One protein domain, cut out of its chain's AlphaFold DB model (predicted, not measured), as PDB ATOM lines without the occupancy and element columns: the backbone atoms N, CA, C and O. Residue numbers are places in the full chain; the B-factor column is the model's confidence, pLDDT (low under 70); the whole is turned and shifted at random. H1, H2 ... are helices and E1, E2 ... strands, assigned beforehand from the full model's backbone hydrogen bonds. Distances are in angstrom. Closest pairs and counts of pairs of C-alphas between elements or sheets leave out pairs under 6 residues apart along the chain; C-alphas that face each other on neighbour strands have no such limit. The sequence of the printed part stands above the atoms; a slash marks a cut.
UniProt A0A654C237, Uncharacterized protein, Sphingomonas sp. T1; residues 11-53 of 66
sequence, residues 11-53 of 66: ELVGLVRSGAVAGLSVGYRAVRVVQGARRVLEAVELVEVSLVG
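This is residues 11 to 53 of the 66 residues of an uncharacterized protein of Sphingomonas sp. T1 (UniProt A0A654C237). A long hairpin of two strands, E1 and E2, makes most of this flat shape; both strands bend sharply, and the two-stranded ribbon hooks over toward its turn at residues 36 to 38. One short helix, H1, sits beyond the hairpin's open end, at the far end of the long axis from that turn. The printed part has 43 residues, with one named helix and two named strands in the order H1, E1, E2; the sheet, E1 - E2, is antiparallel and the class is mixed, helices and strands. The whole is extended, with a radius of gyration of the C-alphas of 14.9 A and spans of 41 by 22 by 9 A.

Find C-alpha 23 at (22.043, -26.693, -33.191); from there E1, residues 23 to 35, runs 27.4 A to C-alpha 35. E2, residues 39 to 52, runs 23.4 A and ends at C-alpha 52, (22.218, -24.408, -28.766). Look back to C-alpha 11 at (12.280, -29.380, -20.533) for H1, residues 11 to 17, 10.0 A long.

Start with the hairpin of E1 and E2, antiparallel neighbours with 162 degrees between their directions. At its open end N 23 and O 52 are 2.9 A apart, within hydrogen-bond range; near the turn N 34 and O 40 are also 2.9 A apart. E1 bends by 93 degrees at residue 31, and E2 by 106 degrees at residue 43; N 31 and O 43 are 2.9 A apart there. H1 and E2 are apart. In H1 every O i to N i+4 pair is within hydrogen-bond range.

The two C-alphas farthest apart, those of Glu 11 and Gly 36, are 43.2 A from each other. Both links, H1 to E1 and E1 to E2, are tight. The printed part has no cut; its mean pLDDT is 96.6, and no printed residue is under 70.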
ATOM      1  N   GLU A  11      12.530 -30.682 -19.914       97.69
ATOM      2  CA  GLU A  11      12.280 -29.380 -20.533       97.69
ATOM      3  C   GLU A  11      13.125 -29.246 -21.803       97.69
ATOM      4  O   GLU A  11      12.610 -28.907 -22.875       97.69
ATOM      5  N   LEU A  12      14.404 -29.618 -21.720       97.12
ATOM      6  CA  LEU A  12      15.313 -29.601 -22.860       97.12
ATOM      7  C   LEU A  12      14.898 -30.599 -23.948       97.12
ATOM      8  O   LEU A  12      14.982 -30.268 -25.130       97.12
ATOM      9  N   VAL A  13      14.378 -31.778 -23.586       96.62
ATOM     10  CA  VAL A  13      13.789 -32.723 -24.552       96.62
ATOM     11  C   VAL A  13      12.669 -32.053 -25.355       96.62
ATOM     12  O   VAL A  13      12.624 -32.193 -26.581       96.62
ATOM     13  N   GLY A  14      11.782 -31.299 -24.697       96.62
ATOM     14  CA  GLY A  14      10.720 -30.542 -25.366       96.62
ATOM     15  C   GLY A  14      11.264 -29.464 -26.311       96.62
ATOM     16  O   GLY A  14      10.799 -29.328 -27.449       96.62
ATOM     17  N   LEU A  15      12.294 -28.735 -25.882       97.62
ATOM     18  CA  LEU A  15      12.949 -27.704 -26.691       97.62
ATOM     19  C   LEU A  15      13.675 -28.278 -27.917       97.62
ATOM     20  O   LEU A  15      13.615 -27.688 -28.997       97.62
ATOM     21  N   VAL A  16      14.318 -29.439 -27.782       96.50
ATOM     22  CA  VAL A  16      14.970 -30.124 -28.906       96.50
ATOM     23  C   VAL A  16      13.928 -30.648 -29.891       96.50
ATOM     24  O   VAL A  16      14.023 -30.392 -31.090       96.50
ATOM     25  N   ARG A  17      12.880 -31.318 -29.396       94.62
ATOM     26  CA  ARG A  17      11.809 -31.869 -30.244       94.62
ATOM     27  C   ARG A  17      11.018 -30.794 -30.990       94.62
ATOM     28  O   ARG A  17      10.592 -31.037 -32.114       94.62
ATOM     29  N   SER A  18      10.824 -29.621 -30.389       96.19
ATOM     30  CA  SER A  18      10.158 -28.483 -31.042       96.19
ATOM     31  C   SER A  18      11.049 -27.736 -32.043       96.19
ATOM     32  O   SER A  18      10.551 -26.900 -32.793       96.19
ATOM     33  N   GLY A  19      12.357 -28.012 -32.063       95.31
ATOM     34  CA  GLY A  19      13.325 -27.303 -32.896       95.31
ATOM     35  C   GLY A  19      13.754 -25.937 -32.349       95.31
ATOM     36  O   GLY A  19      14.523 -25.241 -33.009       95.31
ATOM     37  N   ALA A  20      13.312 -25.551 -31.145       97.12
ATOM     38  CA  ALA A  20      13.799 -24.347 -30.467       97.12
ATOM     39  C   ALA A  20      15.288 -24.469 -30.089       97.12
ATOM     40  O   ALA A  20      16.021 -23.479 -30.089       97.12
ATOM     41  N   VAL A  21      15.741 -25.697 -29.816       97.69
ATOM     42  CA  VAL A  21      17.149 -26.073 -29.643       97.69
ATOM     43  C   VAL A  21      17.515 -27.083 -30.729       97.69
ATOM     44  O   VAL A  21      17.273 -28.275 -30.593       97.69
ATOM     45  N   ALA A  22      18.064 -26.596 -31.842       96.62
ATOM     46  CA  ALA A  22      18.269 -27.395 -33.059       96.62
ATOM     47  C   ALA A  22      19.721 -27.416 -33.563       96.62
ATOM     48  O   ALA A  22      19.998 -27.895 -34.667       96.62
ATOM     49  N   GLY A  23      20.649 -26.839 -32.802       96.69
ATOM     50  CA  GLY A  23      22.043 -26.693 -33.191       96.69
ATOM     51  C   GLY A  23      23.017 -27.279 -32.180       96.69
ATOM     52  O   GLY A  23      22.689 -27.502 -31.015       96.69
ATOM     53  N   LEU A  24      24.246 -27.466 -32.648       96.38
ATOM     54  CA  LEU A  24      25.399 -27.786 -31.820       96.38
ATOM     55  C   LEU A  24      26.412 -26.640 -31.856       96.38
ATOM     56  O   LEU A  24      26.662 -26.031 -32.900       96.38
ATOM     57  N   SER A  25      27.024 -26.388 -30.703       95.56
ATOM     58  CA  SER A  25      28.245 -25.600 -30.569       95.56
ATOM     59  C   SER A  25      29.392 -26.512 -30.142       95.56
ATOM     60  O   SER A  25      29.180 -27.497 -29.437       95.56
ATOM     61  N   VAL A  26      30.605 -26.185 -30.585       94.06
ATOM     62  CA  VAL A  26      31.813 -26.958 -30.291       94.06
ATOM     63  C   VAL A  26      32.820 -26.043 -29.611       94.06
ATOM     64  O   VAL A  26      33.352 -25.125 -30.240       94.06
ATOM     65  N   GLY A  27      33.085 -26.311 -28.335       94.69
ATOM     66  CA  GLY A  27      34.148 -25.671 -27.574       94.69
ATOM     67  C   GLY A  27      35.463 -26.416 -27.785       94.69
ATOM     68  O   GLY A  27      35.525 -27.643 -27.684       94.69
ATOM     69  N   TYR A  28      36.532 -25.688 -28.098       96.56
ATOM     70  CA  TYR A  28      37.840 -26.280 -28.363       96.56
ATOM     71  C   TYR A  28      38.987 -25.356 -27.952       96.56
ATOM     72  O   TYR A  28      38.855 -24.129 -27.920       96.56
ATOM     73  N   ARG A  29      40.155 -25.954 -27.713       97.94
ATOM     74  CA  ARG A  29      41.428 -25.243 -27.570       97.94
ATOM     75  C   ARG A  29      42.205 -25.347 -28.873       97.94
ATOM     76  O   ARG A  29      42.433 -26.437 -29.387       97.94
ATOM     77  N   ALA A  30      42.608 -24.211 -29.434       97.44
ATOM     78  CA  ALA A  30      43.438 -24.216 -30.631       97.44
ATOM     79  C   ALA A  30      44.864 -24.666 -30.287       97.44
ATOM     80  O   ALA A  30      45.493 -24.078 -29.409       97.44
ATOM     81  N   VAL A  31      45.365 -25.675 -31.000       98.31
ATOM     82  CA  VAL A  31      46.732 -26.198 -30.845       98.31
ATOM     83  C   VAL A  31      47.640 -25.630 -31.930       98.31
ATOM     84  O   VAL A  31      48.754 -25.196 -31.653       98.31
ATOM     85  N   ARG A  32      47.147 -25.578 -33.174       98.38
ATOM     86  CA  ARG A  32      47.863 -25.001 -34.316       98.38
ATOM     87  C   ARG A  32      46.930 -24.137 -35.150       98.38
ATOM     88  O   ARG A  32      45.852 -24.576 -35.556       98.38
ATOM     89  N   VAL A  33      47.363 -22.907 -35.408       98.12
ATOM     90  CA  VAL A  33      46.591 -21.891 -36.126       98.12
ATOM     91  C   VAL A  33      47.457 -21.279 -37.213       98.12
ATOM     92  O   VAL A  33      48.584 -20.873 -36.944       98.12
ATOM     93  N   VAL A  34      46.896 -21.147 -38.410       97.94
ATOM     94  CA  VAL A  34      47.471 -20.341 -39.488       97.94
ATOM     95  C   VAL A  34      46.634 -19.077 -39.626       97.94
ATOM     96  O   VAL A  34      45.409 -19.135 -39.761       97.94
ATOM     97  N   GLN A  35      47.299 -17.926 -39.563       96.75
ATOM     98  CA  GLN A  35      46.668 -16.619 -39.727       96.75
ATOM     99  C   GLN A  35      47.025 -16.044 -41.099       96.75
ATOM    100  O   GLN A  35      48.199 -15.899 -41.429       96.75
ATOM    101  N   GLY A  36      46.001 -15.724 -41.890       94.06
ATOM    102  CA  GLY A  36      46.108 -15.051 -43.186       94.06
ATOM    103  C   GLY A  36      44.885 -14.162 -43.416       94.06
ATOM    104  O   GLY A  36      44.357 -13.590 -42.467       94.06
ATOM    105  N   ALA A  37      44.359 -14.105 -44.644       96.75
ATOM    106  CA  ALA A  37      43.089 -13.410 -44.923       96.75
ATOM    107  C   ALA A  37      41.898 -13.964 -44.108       96.75
ATOM    108  O   ALA A  37      40.907 -13.276 -43.883       96.75
ATOM    109  N   ARG A  38      42.007 -15.215 -43.651       95.44
ATOM    110  CA  ARG A  38      41.128 -15.831 -42.658       95.44
ATOM    111  C   ARG A  38      41.960 -16.602 -41.642       95.44
ATOM    112  O   ARG A  38      43.060 -17.063 -41.954       95.44
ATOM    113  N   ARG A  39      41.392 -16.800 -40.457       95.50
ATOM    114  CA  ARG A  39      41.941 -17.686 -39.430       95.50
ATOM    115  C   ARG A  39      41.619 -19.139 -39.774       95.50
ATOM    116  O   ARG A  39      40.447 -19.479 -39.933       95.50
ATOM    117  N   VAL A  40      42.638 -19.991 -39.853       96.25
ATOM    118  CA  VAL A  40      42.489 -21.438 -40.079       96.25
ATOM    119  C   VAL A  40      42.998 -22.195 -38.860       96.25
ATOM    120  O   VAL A  40      44.100 -21.946 -38.377       96.25
ATOM    121  N   LEU A  41      42.186 -23.123 -38.361       96.19
ATOM    122  CA  LEU A  41      42.529 -24.007 -37.252       96.19
ATOM    123  C   LEU A  41      42.953 -25.356 -37.823       96.19
ATOM    124  O   LEU A  41      42.108 -26.134 -38.251       96.19
ATOM    125  N   GLU A  42      44.258 -25.612 -37.871       97.25
ATOM    126  CA  GLU A  42      44.791 -26.861 -38.430       97.25
ATOM    127  C   GLU A  42      44.795 -28.005 -37.413       97.25
ATOM    128  O   GLU A  42      44.805 -29.172 -37.795       97.25
ATOM    129  N   ALA A  43      44.832 -27.677 -36.120       97.56
ATOM    130  CA  ALA A  43      44.699 -28.643 -35.039       97.56
ATOM    131  C   ALA A  43      44.013 -27.997 -33.834       97.56
ATOM    132  O   ALA A  43      44.336 -26.866 -33.449       97.56
ATOM    133  N   VAL A  44      43.086 -28.738 -33.233       97.25
ATOM    134  CA  VAL A  44      42.363 -28.341 -32.026       97.25
ATOM    135  C   VAL A  44      42.217 -29.533 -31.089       97.25
ATOM    136  O   VAL A  44      42.114 -30.672 -31.540       97.25
ATOM    137  N   GLU A  45      42.166 -29.254 -29.796       97.81
ATOM    138  CA  GLU A  45      41.705 -30.190 -28.775       97.81
ATOM    139  C   GLU A  45      40.228 -29.911 -28.503       97.81
ATOM    140  O   GLU A  45      39.855 -28.780 -28.177       97.81
ATOM    141  N   LEU A  46      39.385 -30.932 -28.666       95.56
ATOM    142  CA  LEU A  46      37.969 -30.838 -28.329       95.56
ATOM    143  C   LEU A  46      37.820 -30.718 -26.809       95.56
ATOM    144  O   LEU A  46      38.379 -31.527 -26.074       95.56
ATOM    145  N   VAL A  47      37.059 -29.723 -26.358       96.88
ATOM    146  CA  VAL A  47      36.769 -29.510 -24.934       96.88
ATOM    147  C   VAL A  47      35.343 -29.948 -24.627       96.88
ATOM    148  O   VAL A  47      35.128 -30.731 -23.708       96.88
ATOM    149  N   GLU A  48      34.377 -29.481 -25.415       95.38
ATOM    150  CA  GLU A  48      32.962 -29.765 -25.187       95.38
ATOM    151  C   GLU A  48      32.144 -29.693 -26.476       95.38
ATOM    152  O   GLU A  48      32.528 -29.060 -27.467       95.38
ATOM    153  N   VAL A  49      30.974 -30.324 -26.428       95.25
ATOM    154  CA  VAL A  49      29.906 -30.157 -27.409       95.25
ATOM    155  C   VAL A  49      28.638 -29.816 -26.640       95.25
ATOM    156  O   VAL A  49      28.267 -30.534 -25.714       95.25
ATOM    157  N   SER A  50      27.972 -28.732 -27.027       95.19
ATOM    158  CA  SER A  50      26.799 -28.211 -26.319       95.19
ATOM    159  C   SER A  50      25.622 -28.027 -27.269       95.19
ATOM    160  O   SER A  50      25.802 -27.682 -28.440       95.19
ATOM    161  N   LEU A  51      24.409 -28.214 -26.752       96.75
ATOM    162  CA  LEU A  51      23.169 -27.899 -27.458       96.75
ATOM    163  C   LEU A  51      22.921 -26.387 -27.455       96.75
ATOM    164  O   LEU A  51      23.085 -25.726 -26.430       96.75
ATOM    165  N   VAL A  52      22.513 -25.839 -28.600       97.56
ATOM    166  CA  VAL A  52      22.218 -24.408 -28.766       97.56
ATOM    167  C   VAL A  52      20.990 -24.189 -29.650       97.56
ATOM    168  O   VAL A  52      20.677 -25.000 -30.521       97.56
ATOM    169  N   GLY A  53      20.304 -23.059 -29.464       97.38
ATOM    170  CA  GLY A  53      19.211 -22.647 -30.356       97.38
ATOM    171  C   GLY A  53      19.700 -22.305 -31.764       97.38
ATOM    172  O   GLY A  53      19.188 -22.821 -32.758       97.38
TER     173      GLY A  53